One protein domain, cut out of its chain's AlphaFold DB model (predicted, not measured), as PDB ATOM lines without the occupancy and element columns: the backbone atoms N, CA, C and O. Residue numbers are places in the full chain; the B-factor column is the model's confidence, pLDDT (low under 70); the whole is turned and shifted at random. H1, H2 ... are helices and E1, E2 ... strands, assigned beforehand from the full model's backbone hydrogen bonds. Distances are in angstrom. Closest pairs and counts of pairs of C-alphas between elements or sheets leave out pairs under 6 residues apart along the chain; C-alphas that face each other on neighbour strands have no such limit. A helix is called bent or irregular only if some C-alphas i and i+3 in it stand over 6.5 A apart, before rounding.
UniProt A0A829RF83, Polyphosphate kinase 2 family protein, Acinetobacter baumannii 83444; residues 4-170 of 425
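What this domain is: This is residues 4 to 170 of the 425 residues of the protein "Polyphosphate kinase 2 family protein" of Acinetobacter baumannii 83444 (UniProt A0A829RF83). Helix H2 lies in the middle of a small group of helices, with H3 and H6 packed on it, and two separate little sheets of two short parallel strands each, E1 with E2 and E3 with E4, lie to one side of that group. The longer helix H7 packs on E4 at the far side of its sheet, short H1 brings one end near E1 and E2, and H4, H5 and the long loop of residues 111 to 127 lie at the rim. The printed part has 167 residues with seven named helices and four named strands, in the order E1, H1, E2, H2, H3, E3, H4, H5, H6, E4, H7, and its class is mostly helix. It is compact, with a radius of gyration of the C-alphas of 16.8 A, and its outline is rounded, spanning 43 by 43 by 31 A.

How they stand to each other: E1, residues 6 to 9, and E2, residues 36 to 39, are parallel neighbours at 19 degrees, with N 7 and O 36 at 2.9 A and N 38 and O 7 at 2.8 A, within hydrogen-bond range. With H1, residues 24 to 29, between them along the chain they form a strand-helix-strand unit, two parallel neighbour strands joined through a helix, and its crossover is right-handed. The closest C-alphas of H1 and E2 are those of Asp 29 and Met 37, 7.3 A apart. H2, residues 43 to 53, and H3, residues 60 to 79, form a helical hairpin: they touch at a shallow tilt of 15 degrees, opposite ways. H3 touches H2 with residues 63 to 70 alone, and the closest C-alphas of the two helices are those of Trp 43 and Ile 70, 7.4 A apart. E3, residues 87 to 90, and E4, residues 146 to 149, are parallel neighbours at 30 degrees, with N 88 and O 146 at 2.8 A, within hydrogen-bond range. H4, residues 93 to 99, H5, residues 105 to 110, and H6, residues 128 to 138, come between them in a second strand-helix-strand unit. H6 touches H2, opposite ways at a steep tilt of 37 degrees, only just beyond shallow; the closest C-alphas are those of Leu 48 and Ile 134, 7.3 A apart. H4 and H6 are close but not clearly touching, with the C-alphas of Trp 93 and Lys 128 closest at 7.1 A. H5 touches no helix. H7, residues 153 to 168, comes closest to E4 at the C-alphas of Asn 149 and Arg 156, 6.2 A apart, and H7 and E3 are near each other. The strands E1 and E2 are apart from E3 and E4. In H2, H3, H4, H5, H6 and H7 every O i to N i+4 pair is within hydrogen-bond range; in H1 0 of 2 are, beside 2 of 3 O i to N i+3 pairs.

Where its parts are: E1 begins at C-alpha 6, (-11.184, -19.528, -26.646). H1 is irregular, with C-alphas 25 and 28 at 7.5 A. H2 is 15.0 A long and H3, the longest helix by residues, 28.8 A. H6 is 15.2 A long. H7 is 22.4 A long and ends at C-alpha 168, (-9.462, -18.110, -13.597).

The domain as a whole: The two C-alphas farthest apart are those of Asn 79 and Asn 102, 45.0 A. The printed part has no cut. The links E1 to H1, of 14 residues, and H5 to H6, of 17 residues, are long. The mean pLDDT of the printed part is 85.5, and residues 54 to 57 and 109 to 125 are under 70 in this model.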
ATOM      1  N   ARG A   4      -8.121 -16.474 -29.831       83.75
ATOM      2  CA  ARG A   4      -7.439 -17.682 -30.333       83.75
ATOM      3  C   ARG A   4      -7.311 -18.790 -29.282       83.75
ATOM      4  O   ARG A   4      -7.124 -19.956 -29.633       83.75
ATOM      5  N   TYR A   5      -7.407 -18.437 -28.001       86.19
ATOM      6  CA  TYR A   5      -7.358 -19.378 -26.879       86.19
ATOM      7  C   TYR A   5      -8.746 -19.788 -26.391       86.19
ATOM      8  O   TYR A   5      -8.845 -20.670 -25.542       86.19
ATOM      9  N   LEU A   6      -9.804 -19.196 -26.951       91.12
ATOM     10  CA  LEU A   6     -11.184 -19.528 -26.646       91.12
ATOM     11  C   LEU A   6     -11.777 -20.385 -27.759       91.12
ATOM     12  O   LEU A   6     -11.887 -19.956 -28.903       91.12
ATOM     13  N   LYS A   7     -12.192 -21.600 -27.416       92.25
ATOM     14  CA  LYS A   7     -12.823 -22.524 -28.354       92.25
ATOM     15  C   LYS A   7     -14.225 -22.886 -27.899       92.25
ATOM     16  O   LYS A   7     -14.528 -22.864 -26.708       92.25
ATOM     17  N   ILE A   8     -15.075 -23.208 -28.865       90.88
ATOM     18  CA  ILE A   8     -16.470 -23.566 -28.636       90.88
ATOM     19  C   ILE A   8     -16.761 -24.856 -29.394       90.88
ATOM     20  O   ILE A   8     -16.548 -24.921 -30.603       90.88
ATOM     21  N   LYS A   9     -17.298 -25.849 -28.687       88.12
ATOM     22  CA  LYS A   9     -17.913 -27.042 -29.262       88.12
ATOM     23  C   LYS A   9     -19.409 -27.020 -28.964       88.12
ATOM     24  O   LYS A   9     -19.838 -27.143 -27.815       88.12
ATOM     25  N   ALA A  10     -20.196 -26.835 -30.015       84.06
ATOM     26  CA  ALA A  10     -21.652 -26.758 -29.967       84.06
ATOM     27  C   ALA A  10     -22.259 -27.709 -31.007       84.06
ATOM     28  O   ALA A  10     -22.938 -27.292 -31.940       84.06
ATOM     29  N   GLU A  11     -21.937 -28.990 -30.861       77.50
ATOM     30  CA  GLU A  11     -22.476 -30.075 -31.684       77.50
ATOM     31  C   GLU A  11     -23.706 -30.696 -31.011       77.50
ATOM     32  O   GLU A  11     -23.925 -30.532 -29.806       77.50
ATOM     33  N   THR A  12     -24.517 -31.408 -31.794       77.25
ATOM     34  CA  THR A  12     -25.631 -32.201 -31.268       77.25
ATOM     35  C   THR A  12     -25.127 -33.317 -30.352       77.25
ATOM     36  O   THR A  12     -24.013 -33.806 -30.558       77.25
ATOM     37  N   PRO A  13     -25.927 -33.746 -29.359       82.44
ATOM     38  CA  PRO A  13     -25.532 -34.837 -28.480       82.44
ATOM     39  C   PRO A  13     -25.216 -36.115 -29.259       82.44
ATOM     40  O   PRO A  13     -25.935 -36.469 -30.194       82.44
ATOM     41  N   ASN A  14     -24.165 -36.827 -28.861       84.44
ATOM     42  CA  ASN A  14     -23.880 -38.151 -29.399       84.44
ATOM     43  C   ASN A  14     -24.768 -39.193 -28.718       84.44
ATOM     44  O   ASN A  14     -25.039 -39.124 -27.516       84.44
ATOM     45  N   ARG A  15     -25.155 -40.227 -29.471       82.62
ATOM     46  CA  ARG A  15     -25.793 -41.409 -28.890       82.62
ATOM     47  C   ARG A  15     -24.779 -42.186 -28.052       82.62
ATOM     48  O   ARG A  15     -23.726 -42.590 -28.554       82.62
ATOM     49  N   VAL A  16     -25.122 -42.427 -26.790       84.44
ATOM     50  CA  VAL A  16     -24.345 -43.283 -25.889       84.44
ATOM     51  C   VAL A  16     -24.456 -44.727 -26.368       84.44
ATOM     52  O   VAL A  16     -25.551 -45.220 -26.635       84.44
ATOM     53  N   LYS A  17     -23.307 -45.390 -26.499       80.44
ATOM     54  CA  LYS A  17     -23.188 -46.802 -26.870       80.44
ATOM     55  C   LYS A  17     -22.443 -47.532 -25.761       80.44
ATOM     56  O   LYS A  17     -21.479 -46.989 -25.230       80.44
ATOM     57  N   GLU A  18     -22.848 -48.758 -25.455       74.56
ATOM     58  CA  GLU A  18     -22.223 -49.558 -24.391       74.56
ATOM     59  C   GLU A  18     -20.749 -49.875 -24.691       74.56
ATOM     60  O   GLU A  18     -19.895 -49.830 -23.809       74.56
ATOM     61  N   ASN A  19     -20.416 -50.092 -25.965       75.25
ATOM     62  CA  ASN A  19     -19.069 -50.428 -26.428       75.25
ATOM     63  C   ASN A  19     -18.167 -49.211 -26.707       75.25
ATOM     64  O   ASN A  19     -17.177 -49.329 -27.430       75.25
ATOM     65  N   LYS A  20     -18.508 -48.020 -26.198       81.38
ATOM     66  CA  LYS A  20     -17.715 -46.807 -26.433       81.38
ATOM     67  C   LYS A  20     -17.682 -45.907 -25.206       81.38
ATOM     68  O   LYS A  20     -18.691 -45.680 -24.546       81.38
ATOM     69  N   LEU A  21     -16.514 -45.326 -24.937       86.88
ATOM     70  CA  LEU A  21     -16.371 -44.328 -23.879       86.88
ATOM     71  C   LEU A  21     -17.179 -43.076 -24.225       86.88
ATOM     72  O   LEU A  21     -17.069 -42.537 -25.329       86.88
ATOM     73  N   ILE A  22     -17.960 -42.585 -23.264       88.56
ATOM     74  CA  ILE A  22     -18.889 -41.467 -23.479       88.56
ATOM     75  C   ILE A  22     -18.174 -40.148 -23.809       88.56
ATOM     76  O   ILE A  22     -18.699 -39.325 -24.549       88.56
ATOM     77  N   TRP A  23     -16.944 -39.959 -23.328       90.38
ATOM     78  CA  TRP A  23     -16.130 -38.783 -23.645       90.38
ATOM     79  C   TRP A  23     -15.270 -38.950 -24.908       90.38
ATOM     80  O   TRP A  23     -14.640 -37.985 -25.338       90.38
ATOM     81  N   GLN A  24     -15.234 -40.136 -25.532       88.94
ATOM     82  CA  GLN A  24     -14.402 -40.403 -26.715       88.94
ATOM     83  C   GLN A  24     -14.608 -39.377 -27.850       88.94
ATOM     84  O   GLN A  24     -13.605 -38.942 -28.420       88.94
ATOM     85  N   PRO A  25     -15.845 -38.934 -28.181       89.06
ATOM     86  CA  PRO A  25     -16.065 -37.908 -29.209       89.06
ATOM     87  C   PRO A  25     -15.426 -36.547 -28.894       89.06
ATOM     88  O   PRO A  25     -15.225 -35.740 -29.796       89.06
ATOM     89  N   TYR A  26     -15.098 -36.296 -27.624       92.19
ATOM     90  CA  TYR A  26     -14.614 -35.013 -27.117       92.19
ATOM     91  C   TYR A  26     -13.107 -34.985 -26.870       92.19
ATOM     92  O   TYR A  26     -12.567 -33.923 -26.567       92.19
ATOM     93  N   ILE A  27     -12.404 -36.117 -27.002       91.94
ATOM     94  CA  ILE A  27     -10.972 -36.201 -26.687       91.94
ATOM     95  C   ILE A  27     -10.176 -35.148 -27.468       91.94
ATOM     96  O   ILE A  27      -9.392 -34.413 -26.877       91.94
ATOM     97  N   ASN A  28     -10.413 -34.987 -28.771       90.81
ATOM     98  CA  ASN A  28      -9.690 -34.007 -29.596       90.81
ATOM     99  C   ASN A  28      -9.909 -32.543 -29.184       90.81
ATOM    100  O   ASN A  28      -9.055 -31.691 -29.457       90.81
ATOM    101  N   ASP A  29     -11.011 -32.281 -28.488       93.44
ATOM    102  CA  ASP A  29     -11.447 -30.960 -28.049       93.44
ATOM    103  C   ASP A  29     -10.989 -30.618 -26.628       93.44
ATOM    104  O   ASP A  29     -11.137 -29.473 -26.200       93.44
ATOM    105  N   ILE A  30     -10.377 -31.567 -25.907       94.25
ATOM    106  CA  ILE A  30      -9.732 -31.282 -24.622       94.25
ATOM    107  C   ILE A  30      -8.710 -30.146 -24.821       94.25
ATOM    108  O   ILE A  30      -7.846 -30.236 -25.716       94.25
ATOM    109  N   PRO A  31      -8.824 -29.051 -24.040       93.44
ATOM    110  CA  PRO A  31      -8.035 -27.851 -24.258       93.44
ATOM    111  C   PRO A  31      -6.550 -28.134 -24.053       93.44
ATOM    112  O   PRO A  31      -6.150 -28.962 -23.237       93.44
ATOM    113  N   LYS A  32      -5.723 -27.418 -24.815       92.75
ATOM    114  CA  LYS A  32      -4.289 -27.339 -24.538       92.75
ATOM    115  C   LYS A  32      -4.042 -26.405 -23.352       92.75
ATOM    116  O   LYS A  32      -4.867 -25.528 -23.098       92.75
ATOM    117  N   ASN A  33      -2.882 -26.507 -22.707       89.94
ATOM    118  CA  ASN A  33      -2.457 -25.556 -21.674       89.94
ATOM    119  C   ASN A  33      -2.647 -24.100 -22.143       89.94
ATOM    120  O   ASN A  33      -2.207 -23.723 -23.232       89.94
ATOM    121  N   GLY A  34      -3.331 -23.298 -21.323       88.69
ATOM    122  CA  GLY A  34      -3.665 -21.900 -21.618       88.69
ATOM    123  C   GLY A  34      -4.896 -21.684 -22.509       88.69
ATOM    124  O   GLY A  34      -5.252 -20.536 -22.763       88.69
ATOM    125  N   GLN A  35      -5.555 -22.744 -22.989       92.31
ATOM    126  CA  GLN A  35      -6.815 -22.649 -23.732       92.31
ATOM    127  C   GLN A  35      -8.027 -22.862 -22.826       92.31
ATOM    128  O   GLN A  35      -7.968 -23.573 -21.828       92.31
ATOM    129  N   ILE A  36      -9.154 -22.296 -23.244       92.88
ATOM    130  CA  ILE A  36     -10.472 -22.545 -22.670       92.88
ATOM    131  C   ILE A  36     -11.344 -23.160 -23.759       92.88
ATOM    132  O   ILE A  36     -11.414 -22.648 -24.878       92.88
ATOM    133  N   MET A  37     -12.019 -24.256 -23.422       94.81
ATOM    134  CA  MET A  37     -12.995 -24.911 -24.287       94.81
ATOM    135  C   MET A  37     -14.383 -24.835 -23.652       94.81
ATOM    136  O   MET A  37     -14.592 -25.330 -22.546       94.81
ATOM    137  N   PHE A  38     -15.338 -24.241 -24.365       93.56
ATOM    138  CA  PHE A  38     -16.750 -24.267 -24.005       93.56
ATOM    139  C   PHE A  38     -17.456 -25.431 -24.690       93.56
ATOM    140  O   PHE A  38     -17.580 -25.451 -25.914       93.56
ATOM    141  N   PHE A  39     -17.979 -26.359 -23.895       93.69
ATOM    142  CA  PHE A  39     -18.797 -27.464 -24.379       93.69
ATOM    143  C   PHE A  39     -20.286 -27.187 -24.140       93.69
ATOM    144  O   PHE A  39     -20.778 -27.355 -23.023       93.69
ATOM    145  N   TYR A  40     -21.012 -26.794 -25.188       85.38
ATOM    146  CA  TYR A  40     -22.481 -26.703 -25.152       85.38
ATOM    147  C   TYR A  40     -23.139 -28.084 -25.278       85.38
ATOM    148  O   TYR A  40     -24.179 -28.321 -24.669       85.38
ATOM    149  N   GLY A  41     -22.500 -28.990 -26.025       85.75
ATOM    150  CA  GLY A  41     -22.750 -30.431 -26.005       85.75
ATOM    151  C   GLY A  41     -21.543 -31.145 -25.399       85.75
ATOM    152  O   GLY A  41     -20.406 -30.864 -25.780       85.75
ATOM    153  N   ASN A  42     -21.778 -32.022 -24.430       92.06
ATOM    154  CA  ASN A  42     -20.773 -32.767 -23.674       92.06
ATOM    155  C   ASN A  42     -21.303 -34.150 -23.254       92.06
ATOM    156  O   ASN A  42     -22.469 -34.487 -23.450       92.06
ATOM    157  N   TRP A  43     -20.464 -34.931 -22.579       93.19
ATOM    158  CA  TRP A  43     -20.819 -36.265 -22.089       93.19
ATOM    159  C   TRP A  43     -22.056 -36.311 -21.166       93.19
ATOM    160  O   TRP A  43     -22.739 -37.332 -21.134       93.19
ATOM    161  N   TYR A  44     -22.414 -35.235 -20.452       93.62
ATOM    162  CA  TYR A  44     -23.674 -35.197 -19.691       93.62
ATOM    163  C   TYR A  44     -24.884 -34.953 -20.583       93.62
ATOM    164  O   TYR A  44     -25.939 -35.545 -20.349       93.62
ATOM    165  N   THR A  45     -24.761 -34.089 -21.596       90.81
ATOM    166  CA  THR A  45     -25.853 -33.885 -22.556       90.81
ATOM    167  C   THR A  45     -26.094 -35.145 -23.374       90.81
ATOM    168  O   THR A  45     -27.250 -35.480 -23.603       90.81
ATOM    169  N   ASP A  46     -25.035 -35.874 -23.729       89.88
ATOM    170  CA  ASP A  46     -25.111 -37.167 -24.420       89.88
ATOM    171  C   ASP A  46     -25.855 -38.202 -23.578       89.88
ATOM    172  O   ASP A  46     -26.770 -38.869 -24.068       89.88
ATOM    173  N   LEU A  47     -25.528 -38.287 -22.284       90.88
ATOM    174  CA  LEU A  47     -26.198 -39.184 -21.347       90.88
ATOM    175  C   LEU A  47     -27.678 -38.819 -21.151       90.88
ATOM    176  O   LEU A  47     -28.539 -39.699 -21.189       90.88
ATOM    177  N   LEU A  48     -27.998 -37.530 -20.976       89.12
ATOM    178  CA  LEU A  48     -29.384 -37.059 -20.850       89.12
ATOM    179  C   LEU A  48     -30.184 -37.342 -22.115       89.12
ATOM    180  O   LEU A  48     -31.256 -37.937 -22.035       89.12
ATOM    181  N   ALA A  49     -29.660 -36.935 -23.270       85.31
ATOM    182  CA  ALA A  49     -30.305 -37.137 -24.556       85.31
ATOM    183  C   ALA A  49     -30.534 -38.630 -24.799       85.31
ATOM    184  O   ALA A  49     -31.660 -39.035 -25.046       85.31
ATOM    185  N   SER A  50     -29.530 -39.478 -24.594       85.38
ATOM    186  CA  SER A  50     -29.677 -40.924 -24.801       85.38
ATOM    187  C   SER A  50     -30.660 -41.585 -23.827       85.38
ATOM    188  O   SER A  50     -31.267 -42.591 -24.168       85.38
ATOM    189  N   THR A  51     -30.861 -41.025 -22.631       85.31
ATOM    190  CA  THR A  51     -31.841 -41.543 -21.654       85.31
ATOM    191  C   THR A  51     -33.275 -41.127 -21.989       85.31
ATOM    192  O   THR A  51     -34.225 -41.828 -21.647       85.31
ATOM    193  N   ILE A  52     -33.441 -39.957 -22.604       80.75
ATOM    194  CA  ILE A  52     -34.744 -39.341 -22.870       80.75
ATOM    195  C   ILE A  52     -35.245 -39.669 -24.282       80.75
ATOM    196  O   ILE A  52     -36.450 -39.813 -24.479       80.75
ATOM    197  N   LEU A  53     -34.334 -39.702 -25.258       71.88
ATOM    198  CA  LEU A  53     -34.637 -39.742 -26.689       71.88
ATOM    199  C   LEU A  53     -34.644 -41.151 -27.278       71.88
ATOM    200  O   LEU A  53     -35.314 -41.351 -28.283       71.88
ATOM    201  N   ASN A  54     -33.919 -42.107 -26.689       66.56
ATOM    202  CA  ASN A  54     -33.948 -43.483 -27.178       66.56
ATOM    203  C   ASN A  54     -35.282 -44.150 -26.826       66.56
ATOM    204  O   ASN A  54     -35.756 -44.044 -25.692       66.56
ATOM    205  N   ASP A  55     -35.836 -44.899 -27.780       55.34
ATOM    206  CA  ASP A  55     -36.998 -45.767 -27.552       55.34
ATOM    207  C   ASP A  55     -36.687 -46.865 -26.516       55.34
ATOM    208  O   ASP A  55     -37.551 -47.266 -25.733       55.34
ATOM    209  N   GLU A  56     -35.422 -47.287 -26.443       60.09
ATOM    210  CA  GLU A  56     -34.894 -48.154 -25.391       60.09
ATOM    211  C   GLU A  56     -34.403 -47.316 -24.208       60.09
ATOM    212  O   GLU A  56     -33.391 -46.610 -24.259       60.09
ATOM    213  N   LYS A  57     -35.147 -47.391 -23.108       66.44
ATOM    214  CA  LYS A  57     -34.840 -46.662 -21.881       66.44
ATOM    215  C   LYS A  57     -33.539 -47.191 -21.267       66.44
ATOM    216  O   LYS A  57     -33.505 -48.329 -20.802       66.44
ATOM    217  N   ILE A  58     -32.509 -46.342 -21.180       76.25
ATOM    218  CA  ILE A  58     -31.297 -46.651 -20.405       76.25
ATOM    219  C   ILE A  58     -31.715 -47.008 -18.975       76.25
ATOM    220  O   ILE A  58     -32.379 -46.223 -18.285       76.25
ATOM    221  N   GLN A  59     -31.341 -48.205 -18.530       81.62
ATOM    222  CA  GLN A  59     -31.657 -48.674 -17.188       81.62
ATOM    223  C   GLN A  59     -30.949 -47.816 -16.124       81.62
ATOM    224  O   GLN A  59     -29.881 -47.238 -16.341       81.62
ATOM    225  N   ASN A  60     -31.545 -47.709 -14.932       84.00
ATOM    226  CA  ASN A  60     -31.049 -46.806 -13.886       84.00
ATOM    227  C   ASN A  60     -29.627 -47.132 -13.402       84.00
ATOM    228  O   ASN A  60     -28.889 -46.207 -13.058       84.00
ATOM    229  N   ASN A  61     -29.271 -48.416 -13.364       85.19
ATOM    230  CA  ASN A  61     -27.930 -48.927 -13.066       85.19
ATOM    231  C   ASN A  61     -26.908 -48.450 -14.112       85.19
ATOM    232  O   ASN A  61     -25.922 -47.824 -13.732       85.19
ATOM    233  N   VAL A  62     -27.192 -48.640 -15.403       86.12
ATOM    234  CA  VAL A  62     -26.326 -48.230 -16.522       86.12
ATOM    235  C   VAL A  62     -26.105 -46.715 -16.516       86.12
ATOM    236  O   VAL A  62     -24.984 -46.234 -16.668       86.12
ATOM    237  N   PHE A  63     -27.153 -45.933 -16.235       89.19
ATOM    238  CA  PHE A  63     -27.023 -44.480 -16.082       89.19
ATOM    239  C   PHE A  63     -26.060 -44.089 -14.949       89.19
ATOM    240  O   PHE A  63     -25.211 -43.215 -15.126       89.19
ATOM    241  N   ASN A  64     -26.183 -44.727 -13.779       89.81
ATOM    242  CA  ASN A  64     -25.295 -44.466 -12.643       89.81
ATOM    243  C   ASN A  64     -23.851 -44.883 -12.942       89.81
ATOM    244  O   ASN A  64     -22.918 -44.201 -12.524       89.81
ATOM    245  N   GLU A  65     -23.663 -45.970 -13.684       89.31
ATOM    246  CA  GLU A  65     -22.342 -46.415 -14.107       89.31
ATOM    247  C   GLU A  65     -21.678 -45.401 -15.047       89.31
ATOM    248  O   GLU A  65     -20.528 -45.019 -14.825       89.31
ATOM    249  N   HIS A  66     -22.413 -44.866 -16.027       90.81
ATOM    250  CA  HIS A  66     -21.905 -43.783 -16.870       90.81
ATOM    251  C   HIS A  66     -21.537 -42.535 -16.065       90.81
ATOM    252  O   HIS A  66     -20.485 -41.948 -16.316       90.81
ATOM    253  N   LEU A  67     -22.350 -42.141 -15.077       92.44
ATOM    254  CA  LEU A  67     -22.015 -41.016 -14.199       92.44
ATOM    255  C   LEU A  67     -20.731 -41.257 -13.404       92.44
ATOM    256  O   LEU A  67     -19.909 -40.347 -13.288       92.44
ATOM    257  N   LYS A  68     -20.531 -42.476 -12.891       91.25
ATOM    258  CA  LYS A  68     -19.292 -42.855 -12.207       91.25
ATOM    259  C   LYS A  68     -18.086 -42.732 -13.143       91.25
ATOM    260  O   LYS A  68     -17.112 -42.077 -12.786       91.25
ATOM    261  N   ARG A  69     -18.180 -43.273 -14.363       90.56
ATOM    262  CA  ARG A  69     -17.109 -43.192 -15.373       90.56
ATOM    263  C   ARG A  69     -16.796 -41.739 -15.759       90.56
ATOM    264  O   ARG A  69     -15.631 -41.373 -15.880       90.56
ATOM    265  N   ILE A  70     -17.823 -40.899 -15.922       93.88
ATOM    266  CA  ILE A  70     -17.658 -39.456 -16.166       93.88
ATOM    267  C   ILE A  70     -16.875 -38.804 -15.023       93.88
ATOM    268  O   ILE A  70     -15.934 -38.057 -15.273       93.88
ATOM    269  N   TYR A  71     -17.238 -39.095 -13.773       92.25
ATOM    270  CA  TYR A  71     -16.555 -38.537 -12.609       92.25
ATOM    271  C   TYR A  71     -15.077 -38.955 -12.533       92.25
ATOM    272  O   TYR A  71     -14.216 -38.121 -12.246       92.25
ATOM    273  N   GLU A  72     -14.766 -40.218 -12.827       91.25
ATOM    274  CA  GLU A  72     -13.388 -40.723 -12.898       91.25
ATOM    275  C   GLU A  72     -12.586 -40.002 -13.993       91.25
ATOM    276  O   GLU A  72     -11.476 -39.530 -13.743       91.25
ATOM    277  N   PHE A  73     -13.174 -39.818 -15.181       93.31
ATOM    278  CA  PHE A  73     -12.549 -39.073 -16.276       93.31
ATOM    279  C   PHE A  73     -12.297 -37.597 -15.925       93.31
ATOM    280  O   PHE A  73     -11.205 -37.076 -16.157       93.31
ATOM    281  N   GLU A  74     -13.271 -36.915 -15.320       93.94
ATOM    282  CA  GLU A  74     -13.108 -35.529 -14.862       93.94
ATOM    283  C   GLU A  74     -12.044 -35.398 -13.769       93.94
ATOM    284  O   GLU A  74     -11.294 -34.421 -13.749       93.94
ATOM    285  N   SER A  75     -11.954 -36.385 -12.878       91.06
ATOM    286  CA  SER A  75     -10.925 -36.437 -11.837       91.06
ATOM    287  C   SER A  75      -9.534 -36.595 -12.449       91.06
ATOM    288  O   SER A  75      -8.619 -35.858 -12.080       91.06
ATOM    289  N   TYR A  76      -9.384 -37.477 -13.442       92.38
ATOM    290  CA  TYR A  76      -8.152 -37.606 -14.220       92.38
ATOM    291  C   TYR A  76      -7.757 -36.277 -14.889       92.38
ATOM    292  O   TYR A  76      -6.602 -35.857 -14.799       92.38
ATOM    293  N   LEU A  77      -8.708 -35.586 -15.529       93.19
ATOM    294  CA  LEU A  77      -8.460 -34.297 -16.182       93.19
ATOM    295  C   LEU A  77      -7.975 -33.237 -15.180       93.19
ATOM    296  O   LEU A  77      -6.943 -32.609 -15.420       93.19
ATOM    297  N   LYS A  78      -8.649 -33.095 -14.031       90.62
ATOM    298  CA  LYS A  78      -8.241 -32.176 -12.952       90.62
ATOM    299  C   LYS A  78      -6.835 -32.494 -12.433       90.62
ATOM    300  O   LYS A  78      -6.002 -31.599 -12.307       90.62
ATOM    301  N   ASN A  79      -6.525 -33.776 -12.232       87.56
ATOM    302  CA  ASN A  79      -5.195 -34.228 -11.803       87.56
ATOM    303  C   ASN A  79      -4.090 -33.931 -12.818       87.56
ATOM    304  O   ASN A  79      -2.930 -33.781 -12.437       87.56
ATOM    305  N   ASN A  80      -4.459 -33.786 -14.088       89.75
ATOM    306  CA  ASN A  80      -3.561 -33.470 -15.190       89.75
ATOM    307  C   ASN A  80      -3.729 -32.015 -15.673       89.75
ATOM    308  O   ASN A  80      -3.564 -31.726 -16.858       89.75
ATOM    309  N   ASN A  81      -4.006 -31.097 -14.736       88.62
ATOM    310  CA  ASN A  81      -4.033 -29.640 -14.925       88.62
ATOM    311  C   ASN A  81      -5.107 -29.127 -15.901       88.62
ATOM    312  O   ASN A  81      -4.912 -28.105 -16.561       88.62
ATOM    313  N   VAL A  82      -6.248 -29.814 -15.990       91.81
ATOM    314  CA  VAL A  82      -7.431 -29.331 -16.712       91.81
ATOM    315  C   VAL A  82      -8.525 -28.985 -15.710       91.81
ATOM    316  O   VAL A  82      -9.180 -29.865 -15.154       91.81
ATOM    317  N   ASP A  83      -8.752 -27.689 -15.511       91.06
ATOM    318  CA  ASP A  83      -9.866 -27.212 -14.696       91.06
ATOM    319  C   ASP A  83     -11.197 -27.390 -15.435       91.06
ATOM    320  O   ASP A  83     -11.331 -27.089 -16.623       91.06
ATOM    321  N   ILE A  84     -12.207 -27.868 -14.708       92.06
ATOM    322  CA  ILE A  84     -13.541 -28.144 -15.246       92.06
ATOM    323  C   ILE A  84     -14.563 -27.342 -14.452       92.06
ATOM    324  O   ILE A  84     -14.702 -27.526 -13.243       92.06
ATOM    325  N   ILE A  85     -15.307 -26.489 -15.154       93.88
ATOM    326  CA  ILE A  85     -16.401 -25.692 -14.597       93.88
ATOM    327  C   ILE A  85     -17.703 -26.202 -15.204       93.88
ATOM    328  O   ILE A  85     -17.889 -26.152 -16.421       93.88
ATOM    329  N   LYS A  86     -18.616 -26.677 -14.357       95.12
ATOM    330  CA  LYS A  86     -19.916 -27.209 -14.778       95.12
ATOM    331  C   LYS A  86     -21.012 -26.244 -14.370       95.12
ATOM    332  O   LYS A  86     -21.154 -25.925 -13.191       95.12
ATOM    333  N   VAL A  87     -21.770 -25.761 -15.349       96.12
ATOM    334  CA  VAL A  87     -22.787 -24.728 -15.145       96.12
ATOM    335  C   VAL A  87     -24.116 -25.192 -15.710       96.12
ATOM    336  O   VAL A  87     -24.214 -25.527 -16.887       96.12
ATOM    337  N   TRP A  88     -25.147 -25.174 -14.872       95.50
ATOM    338  CA  TRP A  88     -26.519 -25.455 -15.268       95.50
ATOM    339  C   TRP A  88     -27.347 -24.170 -15.237       95.50
ATOM    340  O   TRP A  88     -27.576 -23.587 -14.178       95.50
ATOM    341  N   PHE A  89     -27.827 -23.737 -16.399       95.00
ATOM    342  CA  PHE A  89     -28.700 -22.571 -16.521       95.00
ATOM    343  C   PHE A  89     -30.157 -22.972 -16.255       95.00
ATOM    344  O   PHE A  89     -30.833 -23.517 -17.127       95.00
ATOM    345  N   GLU A  90     -30.651 -22.712 -15.045       93.50
ATOM    346  CA  GLU A  90     -32.014 -23.069 -14.640       93.50
ATOM    347  C   GLU A  90     -33.014 -21.990 -15.077       93.50
ATOM    348  O   GLU A  90     -32.815 -20.798 -14.847       93.50
ATOM    349  N   VAL A  91     -34.122 -22.413 -15.684       92.94
ATOM    350  CA  VAL A  91     -35.238 -21.548 -16.090       92.94
ATOM    351  C   VAL A  91     -36.536 -22.233 -15.686       92.94
ATOM    352  O   VAL A  91     -36.696 -23.423 -15.942       92.94
ATOM    353  N   SER A  92     -37.484 -21.502 -15.101       93.44
ATOM    354  CA  SER A  92     -38.780 -22.063 -14.714       93.44
ATOM    355  C   SER A  92     -39.610 -22.506 -15.921       93.44
ATOM    356  O   SER A  92     -39.542 -21.937 -17.015       93.44
ATOM    357  N   TRP A  93     -40.490 -23.489 -15.712       93.06
ATOM    358  CA  TRP A  93     -41.400 -23.966 -16.758       93.06
ATOM    359  C   TRP A  93     -42.277 -22.849 -17.355       93.06
ATOM    360  O   TRP A  93     -42.527 -22.830 -18.562       93.06
ATOM    361  N   SER A  94     -42.741 -21.897 -16.538       92.25
ATOM    362  CA  SER A  94     -43.517 -20.744 -17.017       92.25
ATOM    363  C   SER A  94     -42.708 -19.909 -18.008       92.25
ATOM    364  O   SER A  94     -43.209 -19.598 -19.091       92.25
ATOM    365  N   LYS A  95     -41.442 -19.621 -17.697       91.62
ATOM    366  CA  LYS A  95     -40.556 -18.861 -18.578       91.62
ATOM    367  C   LYS A  95     -40.134 -19.641 -19.818       91.62
ATOM    368  O   LYS A  95     -40.104 -19.054 -20.899       91.62
ATOM    369  N   VAL A  96     -39.882 -20.949 -19.705       89.56
ATOM    370  CA  VAL A  96     -39.627 -21.826 -20.862       89.56
ATOM    371  C   VAL A  96     -40.779 -21.727 -21.857       89.56
ATOM    372  O   VAL A  96     -40.530 -21.466 -23.031       89.56
ATOM    373  N   LYS A  97     -42.038 -21.851 -21.404       89.50
ATOM    374  CA  LYS A  97     -43.219 -21.744 -22.282       89.50
ATOM    375  C   LYS A  97     -43.257 -20.435 -23.070       89.50
ATOM    376  O   LYS A  97     -43.583 -20.474 -24.257       89.50
ATOM    377  N   ILE A  98     -42.934 -19.320 -22.407       89.69
ATOM    378  CA  ILE A  98     -42.894 -17.978 -23.003       89.69
ATOM    379  C   ILE A  98     -41.759 -17.891 -24.030       89.69
ATOM    380  O   ILE A  98     -42.010 -17.549 -25.182       89.69
ATOM    381  N   ARG A  99     -40.527 -18.252 -23.644       87.12
ATOM    382  CA  ARG A  99     -39.334 -18.154 -24.508       87.12
ATOM    383  C   ARG A  99     -39.424 -19.028 -25.752       87.12
ATOM    384  O   ARG A  99     -38.911 -18.654 -26.797       87.12
ATOM    385  N   THR A 100     -40.088 -20.174 -25.648       84.81
ATOM    386  CA  THR A 100     -40.237 -21.117 -26.760       84.81
ATOM    387  C   THR A 100     -41.589 -20.999 -27.464       84.81
ATOM    388  O   THR A 100     -41.941 -21.885 -28.236       84.81
ATOM    389  N   LYS A 101     -42.418 -19.979 -27.168       83.75
ATOM    390  CA  LYS A 101     -43.775 -19.839 -27.744       83.75
ATOM    391  C   LYS A 101     -43.754 -19.746 -29.268       83.75
ATOM    392  O   LYS A 101     -44.550 -20.418 -29.907       83.75
ATOM    393  N   ASN A 102     -42.815 -18.973 -29.804       80.88
ATOM    394  CA  ASN A 102     -42.727 -18.656 -31.231       80.88
ATOM    395  C   ASN A 102     -41.496 -19.301 -31.891       80.88
ATOM    396  O   ASN A 102     -41.023 -18.819 -32.915       80.88
ATOM    397  N   ILE A 103     -40.915 -20.331 -31.266       81.31
ATOM    398  CA  ILE A 103     -39.787 -21.050 -31.863       81.31
ATOM    399  C   ILE A 103     -40.352 -22.081 -32.828       81.31
ATOM    400  O   ILE A 103     -40.936 -23.074 -32.396       81.31
ATOM    401  N   ASP A 104     -40.126 -21.854 -34.117       77.44
ATOM    402  CA  ASP A 104     -40.228 -22.902 -35.119       77.44
ATOM    403  C   ASP A 104     -38.961 -23.759 -35.053       77.44
ATOM    404  O   ASP A 104     -37.875 -23.348 -35.468       77.44
ATOM    405  N   ILE A 105     -39.082 -24.942 -34.452       74.12
ATOM    406  CA  ILE A 105     -37.938 -25.831 -34.289       74.12
ATOM    407  C   ILE A 105     -37.482 -26.427 -35.622       74.12
ATOM    408  O   ILE A 105     -36.302 -26.734 -35.755       74.12
ATOM    409  N   ILE A 106     -38.378 -26.544 -36.607       70.25
ATOM    410  CA  ILE A 106     -38.073 -27.122 -37.916       70.25
ATOM    411  C   ILE A 106     -37.150 -26.165 -38.677       70.25
ATOM    412  O   ILE A 106     -36.070 -26.578 -39.098       70.25
ATOM    413  N   ASP A 107     -37.494 -24.872 -38.740       73.06
ATOM    414  CA  ASP A 107     -36.624 -23.829 -39.314       73.06
ATOM    415  C   ASP A 107     -35.266 -23.746 -38.596       73.06
ATOM    416  O   ASP A 107     -34.216 -23.626 -39.229       73.06
ATOM    417  N   LYS A 108     -35.251 -23.835 -37.260       72.38
ATOM    418  CA  LYS A 108     -33.997 -23.753 -36.491       72.38
ATOM    419  C   LYS A 108     -33.091 -24.958 -36.709       72.38
ATOM    420  O   LYS A 108     -31.880 -24.777 -36.804       72.38
ATOM    421  N   ILE A 109     -33.664 -26.155 -36.795       68.44
ATOM    422  CA  ILE A 109     -32.930 -27.401 -37.013       68.44
ATOM    423  C   ILE A 109     -32.328 -27.454 -38.422       68.44
ATOM    424  O   ILE A 109     -31.175 -27.853 -38.562       68.44
ATOM    425  N   GLN A 110     -33.043 -26.984 -39.450       68.31
ATOM    426  CA  GLN A 110     -32.530 -26.939 -40.831       68.31
ATOM    427  C   GLN A 110     -31.239 -26.118 -40.976       68.31
ATOM    428  O   GLN A 110     -30.460 -26.335 -41.901       68.31
ATOM    429  N   ARG A 111     -30.989 -25.183 -40.054       69.56
ATOM    430  CA  ARG A 111     -29.781 -24.347 -40.033       69.56
ATOM    431  C   ARG A 111     -28.591 -25.018 -39.344       69.56
ATOM    432  O   ARG A 111     -27.514 -24.427 -39.325       69.56
ATOM    433  N   VAL A 112     -28.767 -26.207 -38.763       64.38
ATOM    434  CA  VAL A 112     -27.698 -26.971 -38.111       64.38
ATOM    435  C   VAL A 112     -27.022 -27.869 -39.156       64.38
ATOM    436  O   VAL A 112     -27.643 -28.809 -39.655       64.38
ATOM    437  N   PRO A 113     -25.750 -27.615 -39.516       61.03
ATOM    438  CA  PRO A 113     -25.052 -28.430 -40.504       61.03
ATOM    439  C   PRO A 113     -24.946 -29.889 -40.044       61.03
ATOM    440  O   PRO A 113     -24.560 -30.145 -38.906       61.03
ATOM    441  N   ARG A 114     -25.221 -30.839 -40.950       59.41
ATOM    442  CA  ARG A 114     -25.156 -32.300 -40.708       59.41
ATOM    443  C   ARG A 114     -26.148 -32.833 -39.666       59.41
ATOM    444  O   ARG A 114     -25.939 -33.918 -39.134       59.41
ATOM    445  N   PHE A 115     -27.218 -32.096 -39.387       58.94
ATOM    446  CA  PHE A 115     -28.296 -32.582 -38.537       58.94
ATOM    447  C   PHE A 115     -29.142 -33.636 -39.263       58.94
ATOM    448  O   PHE A 115     -29.663 -33.378 -40.350       58.94
ATOM    449  N   THR A 116     -29.306 -34.804 -38.648       55.47
ATOM    450  CA  THR A 116     -30.215 -35.872 -39.082       55.47
ATOM    451  C   THR A 116     -31.539 -35.755 -38.333       55.47
ATOM    452  O   THR A 116     -31.578 -35.641 -37.109       55.47
ATOM    453  N   TRP A 117     -32.653 -35.768 -39.069       49.31
ATOM    454  CA  TRP A 117     -33.994 -35.654 -38.483       49.31
ATOM    455  C   TRP A 117     -34.379 -36.836 -37.585       49.31
ATOM    456  O   TRP A 117     -35.287 -36.687 -36.765       49.31
ATOM    457  N   ASP A 118     -33.676 -37.960 -37.721       53.78
ATOM    458  CA  ASP A 118     -33.948 -39.216 -37.023       53.78
ATOM    459  C   ASP A 118     -33.653 -39.145 -35.511       53.78
ATOM    460  O   ASP A 118     -34.248 -39.893 -34.740       53.78
ATOM    461  N   ASP A 119     -32.805 -38.211 -35.057       53.72
ATOM    462  CA  ASP A 119     -32.269 -38.215 -33.685       53.72
ATOM    463  C   ASP A 119     -32.966 -37.247 -32.706       53.72
ATOM    464  O   ASP A 119     -32.679 -37.268 -31.506       53.72
ATOM    465  N   PHE A 120     -33.877 -36.375 -33.164       60.31
ATOM    466  CA  PHE A 120     -34.483 -35.347 -32.303       60.31
ATOM    467  C   PHE A 120     -36.012 -35.454 -32.204       60.31
ATOM    468  O   PHE A 120     -36.706 -35.480 -33.222       60.31
ATOM    469  N   PRO A 121     -36.598 -35.417 -30.989       59.25
ATOM    470  CA  PRO A 121     -38.025 -35.635 -30.778       59.25
ATOM    471  C   PRO A 121     -38.831 -34.375 -31.119       59.25
ATOM    472  O   PRO A 121     -39.318 -33.650 -30.243       59.25
ATOM    473  N   GLN A 122     -39.040 -34.131 -32.410       61.12
ATOM    474  CA  GLN A 122     -39.774 -32.967 -32.922       61.12
ATOM    475  C   GLN A 122     -41.177 -32.819 -32.303       61.12
ATOM    476  O   GLN A 122     -41.663 -31.705 -32.122       61.12
ATOM    477  N   LYS A 123     -41.816 -33.931 -31.911       59.44
ATOM    478  CA  LYS A 123     -43.183 -33.950 -31.362       59.44
ATOM    479  C   LYS A 123     -43.278 -33.809 -29.830       59.44
ATOM    480  O   LYS A 123     -44.373 -33.571 -29.332       59.44
ATOM    481  N   LYS A 124     -42.184 -33.945 -29.058       63.00
ATOM    482  CA  LYS A 124     -42.231 -34.014 -27.569       63.00
ATOM    483  C   LYS A 124     -41.267 -33.074 -26.821       63.00
ATOM    484  O   LYS A 124     -41.243 -33.086 -25.590       63.00
ATOM    485  N   TRP A 125     -40.526 -32.216 -27.525       69.75
ATOM    486  CA  TRP A 125     -39.465 -31.381 -26.937       69.75
ATOM    487  C   TRP A 125     -39.947 -30.245 -26.003       69.75
ATOM    488  O   TRP A 125     -39.171 -29.749 -25.188       69.75
ATOM    489  N   LYS A 126     -41.223 -29.834 -26.072       75.50
ATOM    490  CA  LYS A 126     -41.798 -28.744 -25.254       75.50
ATOM    491  C   LYS A 126     -42.924 -29.232 -24.336       75.50
ATOM    492  O   LYS A 126     -44.037 -28.710 -24.355       75.50
ATOM    493  N   THR A 127     -42.653 -30.237 -23.506       86.44
ATOM    494  CA  THR A 127     -43.638 -30.767 -22.545       86.44
ATOM    495  C   THR A 127     -43.190 -30.572 -21.098       86.44
ATOM    496  O   THR A 127     -42.001 -30.633 -20.786       86.44
ATOM    497  N   LYS A 128     -44.152 -30.363 -20.187       89.25
ATOM    498  CA  LYS A 128     -43.868 -30.283 -18.741       89.25
ATOM    499  C   LYS A 128     -43.291 -31.607 -18.224       89.25
ATOM    500  O   LYS A 128     -42.456 -31.604 -17.328       89.25
ATOM    501  N   THR A 129     -43.708 -32.723 -18.823       88.19
ATOM    502  CA  THR A 129     -43.179 -34.062 -18.546       88.19
ATOM    503  C   THR A 129     -41.686 -34.137 -18.832       88.19
ATOM    504  O   THR A 129     -40.927 -34.474 -17.928       88.19
ATOM    505  N   LEU A 130     -41.252 -33.742 -20.033       85.88
ATOM    506  CA  LEU A 130     -39.835 -33.713 -20.397       85.88
ATOM    507  C   LEU A 130     -39.033 -32.767 -19.491       85.88
ATOM    508  O   LEU A 130     -37.968 -33.133 -19.000       85.88
ATOM    509  N   TYR A 131     -39.567 -31.576 -19.210       89.38
ATOM    510  CA  TYR A 131     -38.950 -30.630 -18.278       89.38
ATOM    511  C   TYR A 131     -38.702 -31.260 -16.896       89.38
ATOM    512  O   TYR A 131     -37.598 -31.179 -16.356       89.38
ATOM    513  N   ASN A 132     -39.713 -31.931 -16.337       90.81
ATOM    514  CA  ASN A 132     -39.598 -32.609 -15.050       90.81
ATOM    515  C   ASN A 132     -38.616 -33.787 -15.112       90.81
ATOM    516  O   ASN A 132     -37.832 -33.960 -14.186       90.81
ATOM    517  N   GLN A 133     -38.617 -34.566 -16.198       88.81
ATOM    518  CA  GLN A 133     -37.675 -35.671 -16.397       88.81
ATOM    519  C   GLN A 133     -36.223 -35.183 -16.417       88.81
ATOM    520  O   GLN A 133     -35.398 -35.729 -15.685       88.81
ATOM    521  N   ILE A 134     -35.921 -34.127 -17.181       89.94
ATOM    522  CA  ILE A 134     -34.586 -33.511 -17.215       89.94
ATOM    523  C   ILE A 134     -34.179 -33.057 -15.813       89.94
ATOM    524  O   ILE A 134     -33.067 -33.341 -15.380       89.94
ATOM    525  N   LYS A 135     -35.082 -32.396 -15.077       90.31
ATOM    526  CA  LYS A 135     -34.804 -31.934 -13.712       90.31
ATOM    527  C   LYS A 135     -34.500 -33.096 -12.761       90.31
ATOM    528  O   LYS A 135     -33.532 -33.027 -12.006       90.31
ATOM    529  N   THR A 136     -35.279 -34.174 -12.829       91.31
ATOM    530  CA  THR A 136     -35.054 -35.388 -12.032       91.31
ATOM    531  C   THR A 136     -33.710 -36.036 -12.358       91.31
ATOM    532  O   THR A 136     -32.975 -36.393 -11.442       91.31
ATOM    533  N   LEU A 137     -33.353 -36.159 -13.640       91.12
ATOM    534  CA  LEU A 137     -32.066 -36.727 -14.052       91.12
ATOM    535  C   LEU A 137     -30.888 -35.828 -13.661       91.12
ATOM    536  O   LEU A 137     -29.898 -36.327 -13.138       91.12
ATOM    537  N   ARG A 138     -31.011 -34.507 -13.837       91.94
ATOM    538  CA  ARG A 138     -29.983 -33.533 -13.443       91.94
ATOM    539  C   ARG A 138     -29.674 -33.596 -11.952       91.94
ATOM    540  O   ARG A 138     -28.522 -33.442 -11.571       91.94
ATOM    541  N   ASN A 139     -30.668 -33.847 -11.102       91.62
ATOM    542  CA  ASN A 139     -30.446 -33.994  -9.659       91.62
ATOM    543  C   ASN A 139     -29.590 -35.218  -9.289       91.62
ATOM    544  O   ASN A 139     -29.125 -35.298  -8.159       91.62
ATOM    545  N   ARG A 140     -29.378 -36.161 -10.217       91.94
ATOM    546  CA  ARG A 140     -28.470 -37.304 -10.035       91.94
ATOM    547  C   ARG A 140     -27.025 -36.976 -10.408       91.94
ATOM    548  O   ARG A 140     -26.152 -37.807 -10.188       91.94
ATOM    549  N   PHE A 141     -26.773 -35.827 -11.036       92.38
ATOM    550  CA  PHE A 141     -25.422 -35.424 -11.405       92.38
ATOM    551  C   PHE A 141     -24.571 -35.138 -10.168       92.38
ATOM    552  O   PHE A 141     -25.048 -35.073  -9.038       92.38
ATOM    553  N   THR A 142     -23.277 -34.976 -10.408       83.75
ATOM    554  CA  THR A 142     -22.288 -34.640  -9.390       83.75
ATOM    555  C   THR A 142     -22.625 -33.317  -8.683       83.75
ATOM    556  O   THR A 142     -23.245 -32.419  -9.249       83.75
ATOM    557  N   HIS A 143     -22.246 -33.190  -7.412       86.25
ATOM    558  CA  HIS A 143     -22.647 -32.049  -6.574       86.25
ATOM    559  C   HIS A 143     -21.903 -30.740  -6.902       86.25
ATOM    560  O   HIS A 143     -22.278 -29.683  -6.409       86.25
ATOM    561  N   ASP A 144     -20.859 -30.788  -7.730       91.06
ATOM    562  CA  ASP A 144     -20.024 -29.645  -8.123       91.06
ATOM    563  C   ASP A 144     -20.586 -28.844  -9.314       91.06
ATOM    564  O   ASP A 144     -19.906 -27.979  -9.866       91.06
ATOM    565  N   TRP A 145     -21.836 -29.098  -9.717       94.88
ATOM    566  CA  TRP A 145     -22.550 -28.272 -10.690       94.88
ATOM    567  C   TRP A 145     -23.006 -26.942 -10.082       94.88
ATOM    568  O   TRP A 145     -23.738 -26.904  -9.094       94.88
ATOM    569  N   VAL A 146     -22.658 -25.836 -10.738       95.62
ATOM    570  CA  VAL A 146     -23.125 -24.497 -10.364       95.62
ATOM    571  C   VAL A 146     -24.434 -24.199 -11.077       95.62
ATOM    572  O   VAL A 146     -24.490 -24.147 -12.306       95.62
ATOM    573  N   ILE A 147     -25.499 -23.988 -10.310       95.56
ATOM    574  CA  ILE A 147     -26.819 -23.665 -10.852       95.56
ATOM    575  C   ILE A 147     -26.959 -22.144 -10.929       95.56
ATOM    576  O   ILE A 147     -26.908 -21.465  -9.907       95.56
ATOM    577  N   ILE A 148     -27.163 -21.616 -12.136       96.94
ATOM    578  CA  ILE A 148     -27.374 -20.185 -12.384       96.94
ATOM    579  C   ILE A 148     -28.834 -19.954 -12.755       96.94
ATOM    580  O   ILE A 148     -29.326 -20.483 -13.759       96.94
ATOM    581  N   ASN A 149     -29.521 -19.120 -11.972       94.81
ATOM    582  CA  ASN A 149     -30.866 -18.677 -12.312       94.81
ATOM    583  C   ASN A 149     -30.818 -17.854 -13.606       94.81
ATOM    584  O   ASN A 149     -30.098 -16.866 -13.723       94.81
ATOM    585  N   SER A 150     -31.584 -18.293 -14.596       94.25
ATOM    586  CA  SER A 150     -31.562 -17.754 -15.949       94.25
ATOM    587  C   SER A 150     -32.876 -17.086 -16.350       94.25
ATOM    588  O   SER A 150     -33.139 -16.925 -17.546       94.25
ATOM    589  N   GLU A 151     -33.702 -16.682 -15.381       93.56
ATOM    590  CA  GLU A 151     -34.925 -15.897 -15.596       93.56
ATOM    591  C   GLU A 151     -34.628 -14.513 -16.200       93.56
ATOM    592  O   GLU A 151     -35.277 -14.106 -17.176       93.56
ATOM    593  N   ASN A 152     -33.600 -13.832 -15.678       94.00
ATOM    594  CA  ASN A 152     -33.101 -12.542 -16.152       94.00
ATOM    595  C   ASN A 152     -31.751 -12.711 -16.872       94.00
ATOM    596  O   ASN A 152     -30.812 -13.297 -16.341       94.00
ATOM    597  N   ASN A 153     -31.643 -12.187 -18.097       92.69
ATOM    598  CA  ASN A 153     -30.438 -12.347 -18.917       92.69
ATOM    599  C   ASN A 153     -29.232 -11.561 -18.379       92.69
ATOM    600  O   ASN A 153     -28.109 -12.047 -18.491       92.69
ATOM    601  N   ILE A 154     -29.452 -10.367 -17.818       95.44
ATOM    602  CA  ILE A 154     -28.386  -9.499 -17.295       95.44
ATOM    603  C   ILE A 154     -27.777 -10.141 -16.050       95.44
ATOM    604  O   ILE A 154     -26.559 -10.290 -15.957       95.44
ATOM    605  N   GLU A 155     -28.630 -10.594 -15.132       95.06
ATOM    606  CA  GLU A 155     -28.201 -11.268 -13.909       95.06
ATOM    607  C   GLU A 155     -27.466 -12.577 -14.219       95.06
ATOM    608  O   GLU A 155     -26.340 -12.768 -13.764       95.06
ATOM    609  N   ARG A 156     -28.041 -13.428 -15.082       96.00
ATOM    610  CA  ARG A 156     -27.408 -14.673 -15.541       96.00
ATOM    611  C   ARG A 156     -26.010 -14.429 -16.099       96.00
ATOM    612  O   ARG A 156     -25.070 -15.133 -15.737       96.00
ATOM    613  N   ASN A 157     -25.878 -13.463 -17.011       96.25
ATOM    614  CA  ASN A 157     -24.597 -13.155 -17.644       96.25
ATOM    615  C   ASN A 157     -23.585 -12.662 -16.605       96.25
ATOM    616  O   ASN A 157     -22.444 -13.107 -16.617       96.25
ATOM    617  N   THR A 158     -24.019 -11.809 -15.675       96.44
ATOM    618  CA  THR A 158     -23.169 -11.285 -14.598       96.44
ATOM    619  C   THR A 158     -22.676 -12.404 -13.681       96.44
ATOM    620  O   THR A 158     -21.470 -12.525 -13.465       96.44
ATOM    621  N   GLN A 159     -23.577 -13.269 -13.203       96.69
ATOM    622  CA  GLN A 159     -23.235 -14.417 -12.355       96.69
ATOM    623  C   GLN A 159     -22.283 -15.383 -13.071       96.69
ATOM    624  O   GLN A 159     -21.288 -15.818 -12.494       96.69
ATOM    625  N   PHE A 160     -22.541 -15.680 -14.348       96.00
ATOM    626  CA  PHE A 160     -21.671 -16.540 -15.144       96.00
ATOM    627  C   PHE A 160     -20.276 -15.928 -15.326       96.00
ATOM    628  O   PHE A 160     -19.276 -16.596 -15.078       96.00
ATOM    629  N   SER A 161     -20.180 -14.644 -15.682       93.94
ATOM    630  CA  SER A 161     -18.892 -13.955 -15.818       93.94
ATOM    631  C   SER A 161     -18.108 -13.915 -14.505       93.94
ATOM    632  O   SER A 161     -16.902 -14.159 -14.510       93.94
ATOM    633  N   GLN A 162     -18.777 -13.665 -13.375       95.38
ATOM    634  CA  GLN A 162     -18.153 -13.703 -12.050       95.38
ATOM    635  C   GLN A 162     -17.656 -15.106 -11.693       95.38
ATOM    636  O   GLN A 162     -16.554 -15.246 -11.161       95.38
ATOM    637  N   LEU A 163     -18.425 -16.146 -12.026       94.75
ATOM    638  CA  LEU A 163     -18.032 -17.536 -11.815       94.75
ATOM    639  C   LEU A 163     -16.757 -17.888 -12.587       94.75
ATOM    640  O   LEU A 163     -15.832 -18.459 -12.006       94.75
ATOM    641  N   ILE A 164     -16.702 -17.539 -13.875       92.12
ATOM    642  CA  ILE A 164     -15.523 -17.781 -14.713       92.12
ATOM    643  C   ILE A 164     -14.324 -16.991 -14.180       92.12
ATOM    644  O   ILE A 164     -13.256 -17.564 -13.988       92.12
ATOM    645  N   LEU A 165     -14.501 -15.704 -13.858       91.88
ATOM    646  CA  LEU A 165     -13.433 -14.873 -13.299       91.88
ATOM    647  C   LEU A 165     -12.894 -15.433 -11.976       91.88
ATOM    648  O   LEU A 165     -11.688 -15.405 -11.754       91.88
ATOM    649  N   LYS A 166     -13.772 -15.945 -11.105       92.19
ATOM    650  CA  LYS A 166     -13.375 -16.587  -9.849       92.19
ATOM    651  C   LYS A 166     -12.469 -17.788 -10.114       92.19
ATOM    652  O   LYS A 166     -11.422 -17.880  -9.489       92.19
ATOM    653  N   HIS A 167     -12.845 -18.667 -11.042       89.00
ATOM    654  CA  HIS A 167     -12.055 -19.862 -11.355       89.00
ATOM    655  C   HIS A 167     -10.728 -19.525 -12.033       89.00
ATOM    656  O   HIS A 167      -9.713 -20.091 -11.659       89.00
ATOM    657  N   LEU A 168     -10.702 -18.549 -12.944       87.06
ATOM    658  CA  LEU A 168      -9.462 -18.110 -13.597       87.06
ATOM    659  C   LEU A 168      -8.444 -17.475 -12.635       87.06
ATOM    660  O   LEU A 168      -7.273 -17.358 -12.980       87.06
ATOM    661  N   LYS A 169      -8.883 -17.028 -11.452       88.69
ATOM    662  CA  LYS A 169      -8.005 -16.496 -10.400       88.69
ATOM    663  C   LYS A 169      -7.458 -17.576  -9.467       88.69
ATOM    664  O   LYS A 169      -6.527 -17.292  -8.719       88.69
ATOM    665  N   LEU A 170      -8.054 -18.766  -9.457       84.19
ATOM    666  CA  LEU A 170      -7.593 -19.870  -8.625       84.19
ATOM    667  C   LEU A 170      -6.470 -20.623  -9.350       84.19
ATOM    668  O   LEU A 170      -6.520 -20.754 -10.573       84.19
TER     669      LEU A 170